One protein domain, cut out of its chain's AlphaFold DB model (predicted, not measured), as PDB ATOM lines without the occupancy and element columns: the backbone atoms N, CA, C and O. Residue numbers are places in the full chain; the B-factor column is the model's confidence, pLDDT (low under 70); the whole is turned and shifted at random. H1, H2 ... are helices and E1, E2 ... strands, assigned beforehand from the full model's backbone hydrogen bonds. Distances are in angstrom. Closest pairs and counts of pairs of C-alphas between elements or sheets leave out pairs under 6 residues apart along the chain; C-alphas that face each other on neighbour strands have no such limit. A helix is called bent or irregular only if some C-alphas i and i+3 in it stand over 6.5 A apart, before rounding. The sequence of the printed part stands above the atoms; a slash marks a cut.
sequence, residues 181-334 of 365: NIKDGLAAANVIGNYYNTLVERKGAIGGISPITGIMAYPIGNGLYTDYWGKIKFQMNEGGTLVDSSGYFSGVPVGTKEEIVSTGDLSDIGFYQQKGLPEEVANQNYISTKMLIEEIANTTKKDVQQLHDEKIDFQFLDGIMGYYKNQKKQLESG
ATOM      1  N   ASN A 181      15.577   7.613 -49.336       70.12
ATOM      2  CA  ASN A 181      15.379   9.045 -49.217       70.12
ATOM      3  C   ASN A 181      16.663   9.628 -48.628       70.12
ATOM      4  O   ASN A 181      17.131   9.157 -47.593       70.12
ATOM      5  N   ILE A 182      17.197  10.701 -49.216       80.12
ATOM      6  CA  ILE A 182      18.348  11.406 -48.634       80.12
ATOM      7  C   ILE A 182      18.076  11.805 -47.171       80.12
ATOM      8  O   ILE A 182      18.990  11.821 -46.357       80.12
ATOM      9  N   LYS A 183      16.807  12.038 -46.800       82.25
ATOM     10  CA  LYS A 183      16.364  12.256 -45.411       82.25
ATOM     11  C   LYS A 183      16.739  11.119 -44.453       82.25
ATOM     12  O   LYS A 183      17.109  11.408 -43.320       82.25
ATOM     13  N   ASP A 184      16.674   9.869 -44.900       85.19
ATOM     14  CA  ASP A 184      16.959   8.688 -44.079       85.19
ATOM     15  C   ASP A 184      18.470   8.591 -43.819       85.19
ATOM     16  O   ASP A 184      18.903   8.413 -42.682       85.19
ATOM     17  N   GLY A 185      19.278   8.836 -44.858       89.31
ATOM     18  CA  GLY A 185      20.727   9.008 -44.743       89.31
ATOM     19  C   GLY A 185      21.115  10.170 -43.829       89.31
ATOM     20  O   GLY A 185      22.025  10.056 -43.012       89.31
ATOM     21  N   LEU A 186      20.394  11.290 -43.909       90.75
ATOM     22  CA  LEU A 186      20.623  12.435 -43.031       90.75
ATOM     23  C   LEU A 186      20.295  12.124 -41.559       90.75
ATOM     24  O   LEU A 186      21.043  12.536 -40.674       90.75
ATOM     25  N   ALA A 187      19.228  11.370 -41.285       91.06
ATOM     26  CA  ALA A 187      18.921  10.896 -39.936       91.06
ATOM     27  C   ALA A 187      20.003   9.927 -39.418       91.06
ATOM     28  O   ALA A 187      20.502  10.099 -38.305       91.06
ATOM     29  N   ALA A 188      20.440   8.985 -40.258       92.75
ATOM     30  CA  ALA A 188      21.541   8.062 -39.986       92.75
ATOM     31  C   ALA A 188      22.849   8.785 -39.603       92.75
ATOM     32  O   ALA A 188      23.439   8.498 -38.558       92.75
ATOM     33  N   ALA A 189      23.278   9.770 -40.399       94.31
ATOM     34  CA  ALA A 189      24.464  10.572 -40.100       94.31
ATOM     35  C   ALA A 189      24.301  11.408 -38.817       94.31
ATOM     36  O   ALA A 189      25.231  11.462 -38.010       94.31
ATOM     37  N   ASN A 190      23.121  12.004 -38.584       93.75
ATOM     38  CA  ASN A 190      22.825  12.747 -37.354       93.75
ATOM     39  C   ASN A 190      22.991  11.865 -36.100       93.75
ATOM     40  O   ASN A 190      23.665  12.261 -35.148       93.75
ATOM     41  N   VAL A 191      22.440  10.646 -36.125       95.56
ATOM     42  CA  VAL A 191      22.577   9.651 -35.047       95.56
ATOM     43  C   VAL A 191      24.038   9.267 -34.831       95.56
ATOM     44  O   VAL A 191      24.529   9.351 -33.704       95.56
ATOM     45  N   ILE A 192      24.757   8.911 -35.899       95.69
ATOM     46  CA  ILE A 192      26.170   8.516 -35.826       95.69
ATOM     47  C   ILE A 192      27.042   9.625 -35.225       95.69
ATOM     48  O   ILE A 192      27.866   9.342 -34.360       95.69
ATOM     49  N   GLY A 193      26.864  10.885 -35.630       94.31
ATOM     50  CA  GLY A 193      27.666  11.988 -35.092       94.31
ATOM     51  C   GLY A 193      27.312  12.371 -33.653       94.31
ATOM     52  O   GLY A 193      28.198  12.768 -32.897       94.31
ATOM     53  N   ASN A 194      26.050  12.221 -33.239       93.81
ATOM     54  CA  ASN A 194      25.643  12.459 -31.849       93.81
ATOM     55  C   ASN A 194      26.104  11.335 -30.905       93.81
ATOM     56  O   ASN A 194      26.477  11.614 -29.765       93.81
ATOM     57  N   TYR A 195      26.157  10.091 -31.390       95.56
ATOM     58  CA  TYR A 195      26.596   8.909 -30.637       95.56
ATOM     59  C   TYR A 195      28.031   8.451 -30.955       95.56
ATOM     60  O   TYR A 195      28.444   7.365 -30.550       95.56
ATOM     61  N   TYR A 196      28.831   9.297 -31.612       95.38
ATOM     62  CA  TYR A 196      30.194   8.971 -32.040       95.38
ATOM     63  C   TYR A 196      31.084   8.468 -30.891       95.38
ATOM     64  O   TYR A 196      31.767   7.458 -31.039       95.38
ATOM     65  N   ASN A 197      31.027   9.100 -29.713       94.81
ATOM     66  CA  ASN A 197      31.808   8.663 -28.548       94.81
ATOM     67  C   ASN A 197      31.474   7.219 -28.127       94.81
ATOM     68  O   ASN A 197      32.379   6.461 -27.794       94.81
ATOM     69  N   THR A 198      30.208   6.806 -28.227       93.69
ATOM     70  CA  THR A 198      29.774   5.430 -27.942       93.69
ATOM     71  C   THR A 198      30.352   4.432 -28.950       93.69
ATOM     72  O   THR A 198      30.703   3.317 -28.570       93.69
ATOM     73  N   LEU A 199      30.532   4.825 -30.218       94.12
ATOM     74  CA  LEU A 199      31.239   4.004 -31.212       94.12
ATOM     75  C   LEU A 199      32.747   3.900 -30.917       94.12
ATOM     76  O   LEU A 199      33.344   2.853 -31.155       94.12
ATOM     77  N   VAL A 200      33.364   4.952 -30.366       94.38
ATOM     78  CA  VAL A 200      34.774   4.933 -29.927       94.38
ATOM     79  C   VAL A 200      34.964   4.033 -28.701       94.38
ATOM     80  O   VAL A 200      35.890   3.227 -28.680       94.38
ATOM     81  N   GLU A 201      34.071   4.115 -27.712       92.56
ATOM     82  CA  GLU A 201      34.051   3.237 -26.531       92.56
ATOM     83  C   GLU A 201      33.826   1.762 -26.903       92.56
ATOM     84  O   GLU A 201      34.376   0.868 -26.263       92.56
ATOM     85  N   ARG A 202      33.054   1.502 -27.968       88.31
ATOM     86  CA  ARG A 202      32.746   0.159 -28.490       88.31
ATOM     87  C   ARG A 202      33.608  -0.245 -29.691       88.31
ATOM     88  O   ARG A 202      33.219  -1.115 -30.470       88.31
ATOM     89  N   LYS A 203      34.798   0.348 -29.836       86.94
ATOM     90  CA  LYS A 203      35.768   0.019 -30.889       86.94
ATOM     91  C   LYS A 203      36.025  -1.487 -30.983       86.94
ATOM     92  O   LYS A 203      36.535  -2.102 -30.052       86.94
ATOM     93  N   GLY A 204      35.707  -2.070 -32.139       80.69
ATOM     94  CA  GLY A 204      35.915  -3.494 -32.417       80.69
ATOM     95  C   GLY A 204      34.912  -4.443 -31.751       80.69
ATOM     96  O   GLY A 204      35.034  -5.649 -31.942       80.69
ATOM     97  N   ALA A 205      33.908  -3.941 -31.019       80.00
ATOM     98  CA  ALA A 205      32.840  -4.776 -30.460       80.00
ATOM     99  C   ALA A 205      31.925  -5.347 -31.559       80.00
ATOM    100  O   ALA A 205      31.432  -6.469 -31.444       80.00
ATOM    101  N   ILE A 206      31.728  -4.584 -32.640       79.94
ATOM    102  CA  ILE A 206      30.891  -4.979 -33.776       79.94
ATOM    103  C   ILE A 206      31.742  -5.719 -34.817       79.94
ATOM    104  O   ILE A 206      32.458  -5.104 -35.611       79.94
ATOM    105  N   GLY A 207      31.674  -7.049 -34.805       78.69
ATOM    106  CA  GLY A 207      32.324  -7.891 -35.809       78.69
ATOM    107  C   GLY A 207      31.683  -7.745 -37.195       78.69
ATOM    108  O   GLY A 207      30.476  -7.558 -37.318       78.69
ATOM    109  N   GLY A 208      32.493  -7.852 -38.252       81.88
ATOM    110  CA  GLY A 208      32.018  -7.869 -39.643       81.88
ATOM    111  C   GLY A 208      31.735  -6.504 -40.284       81.88
ATOM    112  O   GLY A 208      31.584  -6.451 -41.503       81.88
ATOM    113  N   ILE A 209      31.727  -5.399 -39.525       87.31
ATOM    114  CA  ILE A 209      31.655  -4.054 -40.117       87.31
ATOM    115  C   ILE A 209      32.921  -3.773 -40.934       87.31
ATOM    116  O   ILE A 209      34.041  -3.875 -40.432       87.31
ATOM    117  N   SER A 210      32.736  -3.367 -42.192       91.25
ATOM    118  CA  SER A 210      33.792  -2.721 -42.975       91.25
ATOM    119  C   SER A 210      33.829  -1.224 -42.644       91.25
ATOM    120  O   SER A 210      32.768  -0.630 -42.471       91.25
ATOM    121  N   PRO A 211      35.004  -0.575 -42.573       93.38
ATOM    122  CA  PRO A 211      35.058   0.868 -42.367       93.38
ATOM    123  C   PRO A 211      34.278   1.617 -43.453       93.38
ATOM    124  O   PRO A 211      34.410   1.314 -44.638       93.38
ATOM    125  N   ILE A 212      33.500   2.621 -43.055       96.94
ATOM    126  CA  ILE A 212      32.811   3.535 -43.964       96.94
ATOM    127  C   ILE A 212      33.868   4.459 -44.571       96.94
ATOM    128  O   ILE A 212      34.504   5.252 -43.875       96.94
ATOM    129  N   THR A 213      34.100   4.321 -45.872       97.12
ATOM    130  CA  THR A 213      35.233   4.932 -46.583       97.12
ATOM    131  C   THR A 213      34.868   6.220 -47.313       97.12
ATOM    132  O   THR A 213      33.703   6.521 -47.562       97.12
ATOM    133  N   GLY A 214      35.883   6.994 -47.701       96.56
ATOM    134  CA  GLY A 214      35.717   8.121 -48.615       96.56
ATOM    135  C   GLY A 214      35.126   9.390 -47.997       96.56
ATOM    136  O   GLY A 214      34.805  10.297 -48.759       96.56
ATOM    137  N   ILE A 215      34.954   9.479 -46.670       97.56
ATOM    138  CA  ILE A 215      34.315  10.641 -46.023       97.56
ATOM    139  C   ILE A 215      35.205  11.881 -46.149       97.56
ATOM    140  O   ILE A 215      36.353  11.891 -45.714       97.56
ATOM    141  N   MET A 216      34.675  12.957 -46.714       97.25
ATOM    142  CA  MET A 216      35.443  14.179 -46.956       97.25
ATOM    143  C   MET A 216      35.707  14.917 -45.635       97.25
ATOM    144  O   MET A 216      34.763  15.260 -44.918       97.25
ATOM    145  N   ALA A 217      36.980  15.174 -45.316       97.75
ATOM    146  CA  ALA A 217      37.398  15.729 -44.028       97.75
ATOM    147  C   ALA A 217      38.425  16.864 -44.182       97.75
ATOM    148  O   ALA A 217      39.377  16.758 -44.956       97.75
ATOM    149  N   TYR A 218      38.253  17.948 -43.422       96.31
ATOM    150  CA  TYR A 218      39.090  19.153 -43.482       96.31
ATOM    151  C   TYR A 218      39.945  19.317 -42.209       96.31
ATOM    152  O   TYR A 218      39.531  18.862 -41.139       96.31
ATOM    153  N   PRO A 219      41.138  19.940 -42.281       97.06
ATOM    154  CA  PRO A 219      42.035  20.075 -41.137       97.06
ATOM    155  C   PRO A 219      41.502  21.061 -40.088       97.06
ATOM    156  O   PRO A 219      41.069  22.165 -40.413       97.06
ATOM    157  N   ILE A 220      41.637  20.689 -38.814       96.12
ATOM    158  CA  ILE A 220      41.314  21.530 -37.642       96.12
ATOM    159  C   ILE A 220      42.552  21.894 -36.802       96.12
ATOM    160  O   ILE A 220      42.432  22.412 -35.695       96.12
ATOM    161  N   GLY A 221      43.749  21.650 -37.343       92.56
ATOM    162  CA  GLY A 221      45.032  21.877 -36.672       92.56
ATOM    163  C   GLY A 221      45.597  20.618 -36.009       92.56
ATOM    164  O   GLY A 221      44.943  19.582 -35.940       92.56
ATOM    165  N   ASN A 222      46.848  20.694 -35.547       92.38
ATOM    166  CA  ASN A 222      47.553  19.625 -34.817       92.38
ATOM    167  C   ASN A 222      47.563  18.239 -35.509       92.38
ATOM    168  O   ASN A 222      47.643  17.212 -34.842       92.38
ATOM    169  N   GLY A 223      47.471  18.197 -36.844       91.19
ATOM    170  CA  GLY A 223      47.388  16.950 -37.622       91.19
ATOM    171  C   GLY A 223      46.019  16.252 -37.593       91.19
ATOM    172  O   GLY A 223      45.881  15.181 -38.182       91.19
ATOM    173  N   LEU A 224      45.019  16.853 -36.943       96.94
ATOM    174  CA  LEU A 224      43.647  16.358 -36.875       96.94
ATOM    175  C   LEU A 224      42.787  16.950 -37.996       96.94
ATOM    176  O   LEU A 224      42.927  18.117 -38.378       96.94
ATOM    177  N   TYR A 225      41.849  16.138 -38.471       98.06
ATOM    178  CA  TYR A 225      40.840  16.486 -39.467       98.06
ATOM    179  C   TYR A 225      39.446  16.179 -38.913       98.06
ATOM    180  O   TYR A 225      39.300  15.378 -37.986       98.06
ATOM    181  N   THR A 226      38.406  16.784 -39.478       96.94
ATOM    182  CA  THR A 226      37.017  16.496 -39.102       96.94
ATOM    183  C   THR A 226      36.078  16.590 -40.299       96.94
ATOM    184  O   THR A 226      36.417  17.189 -41.323       96.94
ATOM    185  N   ASP A 227      34.914  15.957 -40.188       95.19
ATOM    186  CA  ASP A 227      33.851  16.041 -41.186       95.19
ATOM    187  C   ASP A 227      33.196  17.438 -41.219       95.19
ATOM    188  O   ASP A 227      33.437  18.301 -40.379       95.19
ATOM    189  N   TYR A 228      32.345  17.686 -42.213       90.62
ATOM    190  CA  TYR A 228      31.746  18.995 -42.530       90.62
ATOM    191  C   TYR A 228      30.979  19.714 -41.390       90.62
ATOM    192  O   TYR A 228      30.609  20.888 -41.530       90.62
ATOM    193  N   TRP A 229      30.726  19.019 -40.280       90.69
ATOM    194  CA  TRP A 229      29.947  19.447 -39.118       90.69
ATOM    195  C   TRP A 229      30.655  19.192 -37.773       90.69
ATOM    196  O   TRP A 229      30.096  19.526 -36.731       90.69
ATOM    197  N   GLY A 230      31.897  18.691 -37.777       91.88
ATOM    198  CA  GLY A 230      32.777  18.686 -36.605       91.88
ATOM    199  C   GLY A 230      32.580  17.535 -35.611       91.88
ATOM    200  O   GLY A 230      33.024  17.658 -34.465       91.88
ATOM    201  N   LYS A 231      31.898  16.449 -36.000       93.44
ATOM    202  CA  LYS A 231      31.554  15.336 -35.094       93.44
ATOM    203  C   LYS A 231      32.579  14.212 -35.166       93.44
ATOM    204  O   LYS A 231      33.177  13.873 -34.143       93.44
ATOM    205  N   ILE A 232      32.821  13.666 -36.360       96.00
ATOM    206  CA  ILE A 232      33.821  12.610 -36.558       96.00
ATOM    207  C   ILE A 232      35.203  13.256 -36.670       96.00
ATOM    208  O   ILE A 232      35.406  14.192 -37.452       96.00
ATOM    209  N   LYS A 233      36.164  12.771 -35.879       96.25
ATOM    210  CA  LYS A 233      37.544  13.275 -35.843       96.25
ATOM    211  C   LYS A 233      38.496  12.215 -36.366       96.25
ATOM    212  O   LYS A 233      38.498  11.093 -35.870       96.25
ATOM    213  N   PHE A 234      39.333  12.606 -37.318       97.81
ATOM    214  CA  PHE A 234      40.264  11.723 -38.004       97.81
ATOM    215  C   PHE A 234      41.715  12.156 -37.785       97.81
ATOM    216  O   PHE A 234      42.016  13.348 -37.666       97.81
ATOM    217  N   GLN A 235      42.622  11.186 -37.811       97.25
ATOM    218  CA  GLN A 235      44.068  11.372 -37.784       97.25
ATOM    219  C   GLN A 235      44.715  10.459 -38.835       97.25
ATOM    220  O   GLN A 235      44.193   9.388 -39.145       97.25
ATOM    221  N   MET A 236      45.837  10.880 -39.419       95.38
ATOM    222  CA  MET A 236      46.607  10.006 -40.311       95.38
ATOM    223  C   MET A 236      47.250   8.869 -39.514       95.38
ATOM    224  O   MET A 236      47.932   9.126 -38.521       95.38
ATOM    225  N   ASN A 237      47.049   7.629 -39.960       93.56
ATOM    226  CA  ASN A 237      47.774   6.470 -39.448       93.56
ATOM    227  C   ASN A 237      49.141   6.301 -40.137       93.56
ATOM    228  O   ASN A 237      49.468   6.998 -41.099       93.56
ATOM    229  N   GLU A 238      49.939   5.342 -39.662       89.81
ATOM    230  CA  GLU A 238      51.281   5.044 -40.191       89.81
ATOM    231  C   GLU A 238      51.280   4.622 -41.674       89.81
ATOM    232  O   GLU A 238      52.271   4.815 -42.373       89.81
ATOM    233  N   GLY A 239      50.156   4.094 -42.174       88.69
ATOM    234  CA  GLY A 239      49.956   3.751 -43.586       88.69
ATOM    235  C   GLY A 239      49.585   4.937 -44.484       88.69
ATOM    236  O   GLY A 239      49.400   4.745 -45.683       88.69
ATOM    237  N   GLY A 240      49.453   6.152 -43.936       90.19
ATOM    238  CA  GLY A 240      49.034   7.345 -44.678       90.19
ATOM    239  C   GLY A 240      47.527   7.431 -44.949       90.19
ATOM    240  O   GLY A 240      47.102   8.282 -45.730       90.19
ATOM    241  N   THR A 241      46.715   6.583 -44.309       93.75
ATOM    242  CA  THR A 241      45.250   6.638 -44.393       93.75
ATOM    243  C   THR A 241      44.693   7.489 -43.258       93.75
ATOM    244  O   THR A 241      45.061   7.320 -42.094       93.75
ATOM    245  N   LEU A 242      43.765   8.384 -43.591       96.44
ATOM    246  CA  LEU A 242      43.055   9.215 -42.626       96.44
ATOM    247  C   LEU A 242      41.946   8.381 -41.969       96.44
ATOM    248  O   LEU A 242      40.984   8.018 -42.639       96.44
ATOM    249  N   VAL A 243      42.072   8.058 -40.683       96.94
ATOM    250  CA  VAL A 243      41.140   7.170 -39.960       96.94
ATOM    251  C   VAL A 243      40.636   7.811 -38.674       96.94
ATOM    252  O   VAL A 243      41.318   8.645 -38.079       96.94
ATOM    253  N   ASP A 244      39.431   7.444 -38.253       96.25
ATOM    254  CA  ASP A 244      38.840   7.931 -37.010       96.25
ATOM    255  C   ASP A 244      39.290   7.127 -35.773       96.25
ATOM    256  O   ASP A 244      39.938   6.079 -35.868       96.25
ATOM    257  N   SER A 245      38.937   7.608 -34.578       94.88
ATOM    258  CA  SER A 245      39.344   6.946 -33.333       94.88
ATOM    259  C   SER A 245      38.619   5.619 -33.074       94.88
ATOM    260  O   SER A 245      39.233   4.729 -32.486       94.88
ATOM    261  N   SER A 246      37.378   5.427 -33.540       94.12
ATOM    262  CA  SER A 246      36.670   4.133 -33.474       94.12
ATOM    263  C   SER A 246      37.211   3.116 -34.487       94.12
ATOM    264  O   SER A 246      37.249   1.925 -34.196       94.12
ATOM    265  N   GLY A 247      37.725   3.568 -35.632       93.81
ATOM    266  CA  GLY A 247      38.155   2.718 -36.746       93.81
ATOM    267  C   GLY A 247      37.017   2.299 -37.684       93.81
ATOM    268  O   GLY A 247      37.270   1.563 -38.636       93.81
ATOM    269  N   TYR A 248      35.785   2.761 -37.442       95.94
ATOM    270  CA  TYR A 248      34.639   2.529 -38.319       95.94
ATOM    271  C   TYR A 248      34.554   3.526 -39.485       95.94
ATOM    272  O   TYR A 248      33.729   3.326 -40.373       95.94
ATOM    273  N   PHE A 249      35.401   4.562 -39.533       97.12
ATOM    274  CA  PHE A 249      35.376   5.596 -40.569       97.12
ATOM    275  C   PHE A 249      36.774   5.889 -41.140       97.12
ATOM    276  O   PHE A 249      37.752   6.087 -40.417       97.12
ATOM    277  N   SER A 250      36.854   5.983 -42.469       97.12
ATOM    278  CA  SER A 250      38.054   6.360 -43.219       97.12
ATOM    279  C   SER A 250      37.768   7.587 -44.081       97.12
ATOM    280  O   SER A 250      36.838   7.600 -44.893       97.12
ATOM    281  N   GLY A 251      38.588   8.619 -43.909       96.81
ATOM    282  CA  GLY A 251      38.417   9.923 -44.529       96.81
ATOM    283  C   GLY A 251      39.278  10.165 -45.771       96.81
ATOM    284  O   GLY A 251      40.258   9.469 -46.032       96.81
ATOM    285  N   VAL A 252      38.921  11.212 -46.511       97.19
ATOM    286  CA  VAL A 252      39.663  11.783 -47.639       97.19
ATOM    287  C   VAL A 252      39.994  13.238 -47.284       97.19
ATOM    288  O   VAL A 252      39.069  14.029 -47.075       97.19
ATOM    289  N   PRO A 253      41.285  13.610 -47.168       96.31
ATOM    290  CA  PRO A 253      41.678  14.953 -46.757       96.31
ATOM    291  C   PRO A 253      41.417  15.988 -47.859       96.31
ATOM    292  O   PRO A 253      41.872  15.833 -48.993       96.31
ATOM    293  N   VAL A 254      40.765  17.090 -47.492       96.25
ATOM    294  CA  VAL A 254      40.657  18.319 -48.297       96.25
ATOM    295  C   VAL A 254      41.235  19.518 -47.542       96.25
ATOM    296  O   VAL A 254      41.508  19.434 -46.347       96.25
ATOM    297  N   GLY A 255      41.454  20.644 -48.220       94.19
ATOM    298  CA  GLY A 255      42.065  21.840 -47.644       94.19
ATOM    299  C   GLY A 255      41.150  22.647 -46.719       94.19
ATOM    300  O   GLY A 255      41.639  23.187 -45.727       94.19
ATOM    301  N   THR A 256      39.844  22.739 -47.007       93.31
ATOM    302  CA  THR A 256      38.881  23.515 -46.193       93.31
ATOM    303  C   THR A 256      37.493  22.862 -46.109       93.31
ATOM    304  O   THR A 256      37.167  21.963 -46.888       93.31
ATOM    305  N   LYS A 257      36.637  23.339 -45.188       91.31
ATOM    306  CA  LYS A 257      35.232  22.899 -45.072       91.31
ATOM    307  C   LYS A 257      34.437  23.174 -46.357       91.31
ATOM    308  O   LYS A 257      33.586  22.378 -46.739       91.31
ATOM    309  N   GLU A 258      34.719  24.272 -47.052       89.12
ATOM    310  CA  GLU A 258      34.062  24.642 -48.313       89.12
ATOM    311  C   GLU A 258      34.472  23.705 -49.459       89.12
ATOM    312  O   GLU A 258      33.667  23.442 -50.356       89.12
ATOM    313  N   GLU A 259      35.698  23.170 -49.419       91.50
ATOM    314  CA  GLU A 259      36.191  22.206 -50.405       91.50
ATOM    315  C   GLU A 259      35.456  20.860 -50.309       91.50
ATOM    316  O   GLU A 259      35.210  20.245 -51.345       91.50
ATOM    317  N   ILE A 260      34.980  20.447 -49.122       93.06
ATOM    318  CA  ILE A 260      34.088  19.277 -48.975       93.06
ATOM    319  C   ILE A 260      32.855  19.420 -49.881       93.06
ATOM    320  O   ILE A 260      32.495  18.501 -50.612       93.06
ATOM    321  N   VAL A 261      32.234  20.601 -49.864       87.44
ATOM    322  CA  VAL A 261      30.952  20.879 -50.531       87.44
ATOM    323  C   VAL A 261      31.107  21.060 -52.051       87.44
ATOM    324  O   VAL A 261      30.120  21.023 -52.789       87.44
ATOM    325  N   SER A 262      32.325  21.285 -52.553       86.00
ATOM    326  CA  SER A 262      32.609  21.397 -53.993       86.00
ATOM    327  C   SER A 262      33.213  20.118 -54.589       86.00
ATOM    328  O   SER A 262      32.874  19.753 -55.721       86.00
ATOM    329  N   THR A 263      34.061  19.412 -53.835       89.19
ATOM    330  CA  THR A 263      34.809  18.231 -54.302       89.19
ATOM    331  C   THR A 263      34.189  16.894 -53.912       89.19
ATOM    332  O   THR A 263      34.464  15.915 -54.597       89.19
ATOM    333  N   GLY A 264      33.327  16.842 -52.891       91.81
ATOM    334  CA  GLY A 264      32.530  15.668 -52.518       91.81
ATOM    335  C   GLY A 264      31.075  15.751 -52.982       91.81
ATOM    336  O   GLY A 264      30.592  16.827 -53.345       91.81
ATOM    337  N   ASP A 265      30.380  14.616 -52.956       90.38
ATOM    338  CA  ASP A 265      28.921  14.531 -53.089       90.38
ATOM    339  C   ASP A 265      28.311  14.087 -51.752       90.38
ATOM    340  O   ASP A 265      28.885  13.265 -51.038       90.38
ATOM    341  N   LEU A 266      27.146  14.636 -51.401       90.62
ATOM    342  CA  LEU A 266      26.358  14.150 -50.269       90.62
ATOM    343  C   LEU A 266      25.706  12.817 -50.661       90.62
ATOM    344  O   LEU A 266      24.944  12.767 -51.626       90.62
ATOM    345  N   SER A 267      26.038  11.763 -49.923       91.94
ATOM    346  CA  SER A 267      25.627  10.377 -50.180       91.94
ATOM    347  C   SER A 267      24.326   9.988 -49.469       91.94
ATOM    348  O   SER A 267      23.907  10.640 -48.510       91.94
ATOM    349  N   ASP A 268      23.751   8.849 -49.863       90.12
ATOM    350  CA  ASP A 268      22.558   8.249 -49.244       90.12
ATOM    351  C   ASP A 268      22.768   7.775 -47.788       90.12
ATOM    352  O   ASP A 268      21.813   7.365 -47.133       90.12
ATOM    353  N   ILE A 269      23.993   7.869 -47.250       93.75
ATOM    354  CA  ILE A 269      24.295   7.690 -45.817       93.75
ATOM    355  C   ILE A 269      24.450   9.022 -45.059       93.75
ATOM    356  O   ILE A 269      24.917   9.032 -43.926       93.75
ATOM    357  N   GLY A 270      24.118  10.161 -45.682       91.75
ATOM    358  CA  GLY A 270      24.145  11.498 -45.070       91.75
ATOM    359  C   GLY A 270      25.533  12.111 -44.855       91.75
ATOM    360  O   GLY A 270      25.646  13.230 -44.351       91.75
ATOM    361  N   PHE A 271      26.599  11.423 -45.264       94.75
ATOM    362  CA  PHE A 271      27.958  11.960 -45.263       94.75
ATOM    363  C   PHE A 271      28.326  12.523 -46.636       94.75
ATOM    364  O   PHE A 271      27.948  11.965 -47.669       94.75
ATOM    365  N   TYR A 272      29.104  13.608 -46.667       94.81
ATOM    366  CA  TYR A 272      29.815  13.975 -47.891       94.81
ATOM    367  C   TYR A 272      30.937  12.969 -48.121       94.81
ATOM    368  O   TYR A 272      31.813  12.809 -47.267       94.81
ATOM    369  N   GLN A 273      30.919  12.318 -49.276       95.94
ATOM    370  CA  GLN A 273      31.916  11.338 -49.680       95.94
ATOM    371  C   GLN A 273      32.586  11.744 -50.997       95.94
ATOM    372  O   GLN A 273      32.120  12.632 -51.716       95.94
ATOM    373  N   GLN A 274      33.711  11.105 -51.305       95.50
ATOM    374  CA  GLN A 274      34.436  11.298 -52.555       95.50
ATOM    375  C   GLN A 274      33.544  11.005 -53.775       95.50
ATOM    376  O   GLN A 274      32.838  10.000 -53.830       95.50
ATOM    377  N   LYS A 275      33.606  11.881 -54.785       91.50
ATOM    378  CA  LYS A 275      32.849  11.723 -56.036       91.50
ATOM    379  C   LYS A 275      33.280  10.476 -56.796       91.50
ATOM    380  O   LYS A 275      34.473  10.220 -56.938       91.50
ATOM    381  N   GLY A 276      32.302   9.749 -57.333       89.81
ATOM    382  CA  GLY A 276      32.554   8.537 -58.111       89.81
ATOM    383  C   GLY A 276      33.037   7.344 -57.280       89.81
ATOM    384  O   GLY A 276      33.777   6.517 -57.808       89.81
ATOM    385  N   LEU A 277      32.637   7.244 -56.004       92.50
ATOM    386  CA  LEU A 277      32.756   5.989 -55.253       92.50
ATOM    387  C   LEU A 277      32.134   4.827 -56.060       92.50
ATOM    388  O   LEU A 277      31.027   4.990 -56.580       92.50
ATOM    389  N   PRO A 278      32.797   3.656 -56.156       95.31
ATOM    390  CA  PRO A 278      32.206   2.478 -56.783       95.31
ATOM    391  C   PRO A 278      30.914   2.052 -56.078       95.31
ATOM    392  O   PRO A 278      30.830   2.114 -54.851       95.31
ATOM    393  N   GLU A 279      29.934   1.564 -56.839       92.81
ATOM    394  CA  GLU A 279      28.617   1.164 -56.319       92.81
ATOM    395  C   GLU A 279      28.721   0.102 -55.208       92.81
ATOM    396  O   GLU A 279      28.055   0.204 -54.182       92.81
ATOM    397  N   GLU A 280      29.627  -0.868 -55.354       94.25
ATOM    398  CA  GLU A 280      29.950  -1.869 -54.329       94.25
ATOM    399  C   GLU A 280      30.408  -1.227 -53.006       94.25
ATOM    400  O   GLU A 280      29.945  -1.606 -51.930       94.25
ATOM    401  N   VAL A 281      31.258  -0.197 -53.079       95.50
ATOM    402  CA  VAL A 281      31.760   0.530 -51.904       95.50
ATOM    403  C   VAL A 281      30.659   1.396 -51.288       95.50
ATOM    404  O   VAL A 281      30.540   1.446 -50.066       95.50
ATOM    405  N   ALA A 282      29.810   2.032 -52.100       93.81
ATOM    406  CA  ALA A 282      28.645   2.775 -51.615       93.81
ATOM    407  C   ALA A 282      27.641   1.856 -50.887       93.81
ATOM    408  O   ALA A 282      27.212   2.166 -49.774       93.81
ATOM    409  N   ASN A 283      27.347   0.684 -51.458       93.50
ATOM    410  CA  ASN A 283      26.497  -0.334 -50.842       93.50
ATOM    411  C   ASN A 283      27.098  -0.861 -49.527       93.50
ATOM    412  O   ASN A 283      26.387  -0.956 -48.526       93.50
ATOM    413  N   GLN A 284      28.406  -1.136 -49.482       95.44
ATOM    414  CA  GLN A 284      29.069  -1.608 -48.262       95.44
ATOM    415  C   GLN A 284      29.148  -0.526 -47.171       95.44
ATOM    416  O   GLN A 284      28.945  -0.823 -45.990       95.44
ATOM    417  N   ASN A 285      29.367   0.737 -47.551       96.31
ATOM    418  CA  ASN A 285      29.274   1.892 -46.655       96.31
ATOM    419  C   ASN A 285      27.864   2.007 -46.038       96.31
ATOM    420  O   ASN A 285      27.733   2.278 -44.844       96.31
ATOM    421  N   TYR A 286      26.808   1.759 -46.817       94.00
ATOM    422  CA  TYR A 286      25.418   1.772 -46.349       94.00
ATOM    423  C   TYR A 286      25.063   0.593 -45.428       94.00
ATOM    424  O   TYR A 286      24.447   0.805 -44.382       94.00
ATOM    425  N   ILE A 287      25.505  -0.629 -45.745       94.06
ATOM    426  CA  ILE A 287      25.347  -1.795 -44.854       94.06
ATOM    427  C   ILE A 287      26.041  -1.526 -43.511       94.06
ATOM    428  O   ILE A 287      25.434  -1.678 -42.452       94.06
ATOM    429  N   SER A 288      27.278  -1.027 -43.553       95.94
ATOM    430  CA  SER A 288      28.044  -0.660 -42.356       95.94
ATOM    431  C   SER A 288      27.358   0.456 -41.556       95.94
ATOM    432  O   SER A 288      27.254   0.359 -40.337       95.94
ATOM    433  N   THR A 289      26.797   1.469 -42.230       96.00
ATOM    434  CA  THR A 289      26.016   2.553 -41.602       96.00
ATOM    435  C   THR A 289      24.829   2.006 -40.806       96.00
ATOM    436  O   THR A 289      24.637   2.397 -39.655       96.00
ATOM    437  N   LYS A 290      24.071   1.053 -41.367       94.31
ATOM    438  CA  LYS A 290      22.974   0.380 -40.649       94.31
ATOM    439  C   LYS A 290      23.456  -0.361 -39.406       94.31
ATOM    440  O   LYS A 290      22.896  -0.153 -38.335       94.31
ATOM    441  N   MET A 291      24.514  -1.163 -39.527       94.50
ATOM    442  CA  MET A 291      25.051  -1.938 -38.401       94.50
ATOM    443  C   MET A 291      25.534  -1.039 -37.246       94.50
ATOM    444  O   MET A 291      25.365  -1.395 -36.081       94.50
ATOM    445  N   LEU A 292      26.077   0.151 -37.542       95.88
ATOM    446  CA  LEU A 292      26.423   1.143 -36.512       95.88
ATOM    447  C   LEU A 292      25.182   1.714 -35.808       95.88
ATOM    448  O   LEU A 292      25.195   1.869 -34.590       95.88
ATOM    449  N   ILE A 293      24.107   2.008 -36.544       95.62
ATOM    450  CA  ILE A 293      22.851   2.528 -35.970       95.62
ATOM    451  C   ILE A 293      22.161   1.460 -35.113       95.62
ATOM    452  O   ILE A 293      21.669   1.768 -34.030       95.62
ATOM    453  N   GLU A 294      22.178   0.200 -35.552       94.12
ATOM    454  CA  GLU A 294      21.685  -0.941 -34.777       94.12
ATOM    455  C   GLU A 294      22.493  -1.139 -33.482       94.12
ATOM    456  O   GLU A 294      21.901  -1.352 -32.425       94.12
ATOM    457  N   GLU A 295      23.822  -0.981 -33.501       93.94
ATOM    458  CA  GLU A 295      24.633  -1.004 -32.272       93.94
ATOM    459  C   GLU A 295      24.343   0.197 -31.351       93.94
ATOM    460  O   GLU A 295      24.272   0.041 -30.126       93.94
ATOM    461  N   ILE A 296      24.132   1.395 -31.907       95.69
ATOM    462  CA  ILE A 296      23.740   2.582 -31.130       95.69
ATOM    463  C   ILE A 296      22.374   2.350 -30.469       95.69
ATOM    464  O   ILE A 296      22.235   2.607 -29.274       95.69
ATOM    465  N   ALA A 297      21.392   1.789 -31.181       95.62
ATOM    466  CA  ALA A 297      20.097   1.381 -30.627       95.62
ATOM    467  C   ALA A 297      20.263   0.344 -29.501       95.62
ATOM    468  O   ALA A 297      19.826   0.559 -28.364       95.62
ATOM    469  N   ASN A 298      21.002  -0.737 -29.771       94.12
ATOM    470  CA  ASN A 298      21.291  -1.802 -28.809       94.12
ATOM    471  C   ASN A 298      22.024  -1.302 -27.558       94.12
ATOM    472  O   ASN A 298      21.797  -1.834 -26.467       94.12
ATOM    473  N   THR A 299      22.878  -0.286 -27.682       93.94
ATOM    474  CA  THR A 299      23.628   0.292 -26.559       93.94
ATOM    475  C   THR A 299      22.790   1.297 -25.769       93.94
ATOM    476  O   THR A 299      22.731   1.212 -24.545       93.94
ATOM    477  N   THR A 300      22.104   2.217 -26.452       94.56
ATOM    478  CA  THR A 300      21.307   3.296 -25.833       94.56
ATOM    479  C   THR A 300      19.942   2.845 -25.309       94.56
ATOM    480  O   THR A 300      19.318   3.579 -24.546       94.56
ATOM    481  N   LYS A 301      19.483   1.646 -25.700       96.12
ATOM    482  CA  LYS A 301      18.144   1.092 -25.416       96.12
ATOM    483  C   LYS A 301      16.992   1.922 -25.998       96.12
ATOM    484  O   LYS A 301      15.875   1.881 -25.485       96.12
ATOM    485  N   LYS A 302      17.267   2.630 -27.095       95.75
ATOM    486  CA  LYS A 302      16.283   3.283 -27.968       95.75
ATOM    487  C   LYS A 302      16.006   2.397 -29.178       95.75
ATOM    488  O   LYS A 302      16.869   1.617 -29.573       95.75
ATOM    489  N   ASP A 303      14.832   2.533 -29.787       95.62
ATOM    490  CA  ASP A 303      14.608   1.978 -31.125       95.62
ATOM    491  C   ASP A 303      15.185   2.899 -32.220       95.62
ATOM    492  O   ASP A 303      15.520   4.063 -31.978       95.62
ATOM    493  N   VAL A 304      15.339   2.365 -33.434       92.56
ATOM    494  CA  VAL A 304      15.962   3.088 -34.558       92.56
ATOM    495  C   VAL A 304      15.129   4.298 -35.004       92.56
ATOM    496  O   VAL A 304      15.707   5.298 -35.425       92.56
ATOM    497  N   GLN A 305      13.798   4.262 -34.868       91.69
ATOM    498  CA  GLN A 305      12.957   5.408 -35.215       91.69
ATOM    499  C   GLN A 305      13.098   6.519 -34.171       91.69
ATOM    500  O   GLN A 305      13.283   7.668 -34.551       91.69
ATOM    501  N   GLN A 306      13.124   6.186 -32.874       92.44
ATOM    502  CA  GLN A 306      13.418   7.153 -31.806       92.44
ATOM    503  C   GLN A 306      14.758   7.863 -32.014       92.44
ATOM    504  O   GLN A 306      14.847   9.055 -31.738       92.44
ATOM    505  N   LEU A 307      15.782   7.146 -32.492       93.06
ATOM    506  CA  LEU A 307      17.083   7.723 -32.841       93.06
ATOM    507  C   LEU A 307      16.991   8.635 -34.078       93.06
ATOM    508  O   LEU A 307      17.515   9.747 -34.059       93.06
ATOM    509  N   HIS A 308      16.314   8.202 -35.146       90.69
ATOM    510  CA  HIS A 308      16.130   9.012 -36.358       90.69
ATOM    511  C   HIS A 308      15.266  10.268 -36.135       90.69
ATOM    512  O   HIS A 308      15.501  11.286 -36.785       90.69
ATOM    513  N   ASP A 309      14.319  10.217 -35.197       89.38
ATOM    514  CA  ASP A 309      13.462  11.338 -34.795       89.38
ATOM    515  C   ASP A 309      14.176  12.336 -33.851       89.38
ATOM    516  O   ASP A 309      13.594  13.357 -33.464       89.38
ATOM    517  N   GLU A 310      15.435  12.084 -33.464       89.44
ATOM    518  CA  GLU A 310      16.190  13.006 -32.616       89.44
ATOM    519  C   GLU A 310      16.459  14.353 -33.289       89.44
ATOM    520  O   GLU A 310      16.689  14.474 -34.494       89.44
ATOM    521  N   LYS A 311      16.492  15.404 -32.463       83.75
ATOM    522  CA  LYS A 311      16.704  16.770 -32.933       83.75
ATOM    523  C   LYS A 311      18.042  16.890 -33.670       83.75
ATOM    524  O   LYS A 311      19.109  16.791 -33.067       83.75
ATOM    525  N   ILE A 312      17.954  17.199 -34.959       81.00
ATOM    526  CA  ILE A 312      19.108  17.418 -35.828       81.00
ATOM    527  C   ILE A 312      19.909  18.649 -35.370       81.00
ATOM    528  O   ILE A 312      19.337  19.695 -35.042       81.00
ATOM    529  N   ASP A 313      21.237  18.524 -35.349       76.75
ATOM    530  CA  ASP A 313      22.154  19.609 -34.982       76.75
ATOM    531  C   ASP A 313      22.098  20.770 -36.002       76.75
ATOM    532  O   ASP A 313      21.998  20.567 -37.213       76.75
ATOM    533  N   PHE A 314      22.209  22.018 -35.543       74.44
ATOM    534  CA  PHE A 314      22.270  23.167 -36.451       74.44
ATOM    535  C   PHE A 314      23.555  23.177 -37.298       74.44
ATOM    536  O   PHE A 314      23.524  23.598 -38.454       74.44
ATOM    537  N   GLN A 315      24.674  22.672 -36.767       74.81
ATOM    538  CA  GLN A 315      25.940  22.560 -37.501       74.81
ATOM    539  C   GLN A 315      25.878  21.492 -38.602       74.81
ATOM    540  O   GLN A 315      26.487  21.669 -39.660       74.81
ATOM    541  N   PHE A 316      25.082  20.436 -38.392       80.06
ATOM    542  CA  PHE A 316      24.713  19.481 -39.438       80.06
ATOM    543  C   PHE A 316      23.929  20.193 -40.543       80.06
ATOM    544  O   PHE A 316      24.350  20.206 -41.698       80.06
ATOM    545  N   LEU A 317      22.824  20.854 -40.177       76.81
ATOM    546  CA  LEU A 317      21.932  21.522 -41.127       76.81
ATOM    547  C   LEU A 317      22.641  22.601 -41.955       76.81
ATOM    548  O   LEU A 317      22.411  22.662 -43.160       76.81
ATOM    549  N   ASP A 318      23.529  23.414 -41.376       73.75
ATOM    550  CA  ASP A 318      24.337  24.378 -42.142       73.75
ATOM    551  C   ASP A 318      25.219  23.685 -43.198       73.75
ATOM    552  O   ASP A 318      25.210  24.064 -44.375       73.75
ATOM    553  N   GLY A 319      25.917  22.618 -42.800       71.44
ATOM    554  CA  GLY A 319      26.743  21.815 -43.699       71.44
ATOM    555  C   GLY A 319      25.945  21.161 -44.829       71.44
ATOM    556  O   GLY A 319      26.364  21.200 -45.986       71.44
ATOM    557  N   ILE A 320      24.754  20.641 -44.532       76.62
ATOM    558  CA  ILE A 320      23.823  20.075 -45.519       76.62
ATOM    559  C   ILE A 320      23.222  21.153 -46.429       76.62
ATOM    560  O   ILE A 320      23.107  20.955 -47.639       76.62
ATOM    561  N   MET A 321      22.922  22.342 -45.907       74.50
ATOM    562  CA  MET A 321      22.498  23.481 -46.726       74.50
ATOM    563  C   MET A 321      23.601  23.952 -47.684       74.50
ATOM    564  O   MET A 321      23.289  24.576 -48.699       74.50
ATOM    565  N   GLY A 322      24.871  23.622 -47.426       69.56
ATOM    566  CA  GLY A 322      25.957  23.729 -48.400       69.56
ATOM    567  C   GLY A 322      25.674  22.958 -49.697       69.56
ATOM    568  O   GLY A 322      25.789  23.535 -50.781       69.56
ATOM    569  N   TYR A 323      25.233  21.700 -49.596       68.44
ATOM    570  CA  TYR A 323      24.953  20.819 -50.737       68.44
ATOM    571  C   TYR A 323      23.873  21.423 -51.628       68.44
ATOM    572  O   TYR A 323      24.100  21.630 -52.817       68.44
ATOM    573  N   TYR A 324      22.738  21.816 -51.045       70.44
ATOM    574  CA  TYR A 324      21.636  22.433 -51.787       70.44
ATOM    575  C   TYR A 324      22.024  23.779 -52.426       70.44
ATOM    576  O   TYR A 324      21.614  24.063 -53.553       70.44
ATOM    577  N   LYS A 325      22.873  24.587 -51.768       70.62
ATOM    578  CA  LYS A 325      23.427  25.828 -52.346       70.62
ATOM    579  C   LYS A 325      24.358  25.545 -53.537       70.62
ATOM    580  O   LYS A 325      24.277  26.254 -54.537       70.62
ATOM    581  N   ASN A 326      25.222  24.527 -53.467       65.44
ATOM    582  CA  ASN A 326      26.137  24.179 -54.564       65.44
ATOM    583  C   ASN A 326      25.453  23.415 -55.708       65.44
ATOM    584  O   ASN A 326      25.778  23.678 -56.864       65.44
ATOM    585  N   GLN A 327      24.472  22.555 -55.417       65.31
ATOM    586  CA  GLN A 327      23.520  22.022 -56.399       65.31
ATOM    587  C   GLN A 327      22.874  23.180 -57.167       65.31
ATOM    588  O   GLN A 327      23.047  23.278 -58.378       65.31
ATOM    589  N   LYS A 328      22.222  24.127 -56.469       61.12
ATOM    590  CA  LYS A 328      21.565  25.279 -57.107       61.12
ATOM    591  C   LYS A 328      22.519  26.090 -57.998       61.12
ATOM    592  O   LYS A 328      22.162  26.369 -59.139       61.12
ATOM    593  N   LYS A 329      23.749  26.365 -57.550       61.44
ATOM    594  CA  LYS A 329      24.772  27.026 -58.386       61.44
ATOM    595  C   LYS A 329      25.143  26.229 -59.643       61.44
ATOM    596  O   LYS A 329      25.345  26.835 -60.688       61.44
ATOM    597  N   GLN A 330      25.225  24.898 -59.566       57.12
ATOM    598  CA  GLN A 330      25.492  24.044 -60.733       57.12
ATOM    599  C   GLN A 330      24.297  23.972 -61.701       57.12
ATOM    600  O   GLN A 330      24.495  23.920 -62.916       57.12
ATOM    601  N   LEU A 331      23.062  24.030 -61.186       53.84
ATOM    602  CA  LEU A 331      21.857  24.199 -62.009       53.84
ATOM    603  C   LEU A 331      21.898  25.537 -62.767       53.84
ATOM    604  O   LEU A 331      21.682  25.585 -63.980       53.84
ATOM    605  N   GLU A 332      22.199  26.616 -62.043       54.66
ATOM    606  CA  GLU A 332      22.292  27.984 -62.564       54.66
ATOM    607  C   GLU A 332      23.454  28.157 -63.560       54.66
ATOM    608  O   GLU A 332      23.328  28.930 -64.509       54.66
ATOM    609  N   SER A 333      24.543  27.388 -63.436       53.34
ATOM    610  CA  SER A 333      25.701  27.442 -64.344       53.34
ATOM    611  C   SER A 333      25.517  26.715 -65.690       53.34
ATOM    612  O   SER A 333      26.506  26.437 -66.367       53.34
ATOM    613  N   GLY A 334      24.282  26.405 -66.103       51.19
ATOM    614  CA  GLY A 334      23.968  26.079 -67.505       51.19
ATOM    615  C   GLY A 334      23.288  24.736 -67.785       51.19
ATOM    616  O   GLY A 334      23.022  24.437 -68.949       51.19
TER     617      GLY A 334
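AT A GLANCE: This is residues 181 to 334 of the 365 residues of an uncharacterized protein of Nematocida parisii (strain ERTm3) (UniProt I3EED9). A small closed barrel of five strands, the long bent strand E1 and the shorter E2 to E5, has the long helix H4 packing on E1 with its residues 281 to 289, with H1 crossing H4 and little H5 touching both helices. The hairpin E6 and E7 and the short helix H3 pack on E1 too, and H6 touches H3 and runs past it into an end that sticks out at residues 328 to 334. The printed part has 154 residues with six named helices and seven named strands, in the order H1 H2 E1 E2 E3 E4 E5 H3 E6 E7 H4 H5 H6; the barrel is mixed, the pair E6 and E7 antiparallel, the class mixed. It is compact, with a radius of gyration of the C-alphas of 15.0 A, and spans 48 by 38 by 30 A.

IN THESE COORDINATES: Find C-alpha 182 at (18.348, 11.406, -48.634); from there H1 runs to residue 194, 18.3 A, and H2 holds residues 196 to 201. Next look for E1, residues 212 to 221, 23.2 A, which bends by 63 degrees at residue 215. Then come E2, 224 to 226, E3, 233 to 236, E4, 242 to 244, E5, 249 to 253, H3, 257 to 263, E6, 264 to 266, and E7, 272 to 274. H4, residues 279 to 300, starts at C-alpha (28.617, 1.164, -56.319) and is 31.4 A long. H5 is residues 304 to 308, and H6, residues 314 to 332, 26.6 A, ends at C-alpha (22.292, 27.984, -62.564).

HOW THE PARTS SIT: Round the barrel, E1 to E5 form a meander, each strand the antiparallel neighbour and hairpin partner of the one before: see N 218 and O 226 at 2.9 A, N 225 and O 234 at 2.9 A, N 235 and O 243 at 2.9 A, N 251 and O 242 at 2.8 A. E5 and E1, parallel, close the ring, with N 250 and O 212 at 2.8 A. The hairpin E6 and E7 has N 265 and O 273 at 2.9 A; the closest C-alphas of E1 and E7, Ile 215 and Gln 273, are 4.4 A apart. H3 is on the barrel, outside it, at a height over the sheet of 9.4 A. H4 is on it too, C-alphas Ile 212 and Asn 285 being the closest to E1 at 4.7 A. H4 is the hub: it touches H1 at a steep tilt of 51 degrees, the same way, closest C-alphas Ile 192 and Ile 293 at 6.8 A; it touches H5, Ala 297 and Val 304 at 6.0 A; it only just touches H2, with 3 pairs of C-alphas within 8 A, closest Thr 198 and Ile 296 at 7.4 A. H1 touches H5, closest C-alphas Ala 187 and His 308 at 4.9 A. H6 touches H3 with residues 322 to 326 alone, closest C-alphas Val 261 and Tyr 323 at 6.0 A. Every O i to N i+4 pair is within hydrogen-bond range in H1, H2, H4 and H5; in H3 it is 2 of 3, in H6 13 of 15.

THE WHOLE: The two C-alphas farthest apart, Lys 301 and Gly 334, are 49.3 A from each other. The printed part has no cut, and no link is long. The mean pLDDT of the printed part is 89.0; look for values under 70 at residues 322 to 323 and 326 to 334.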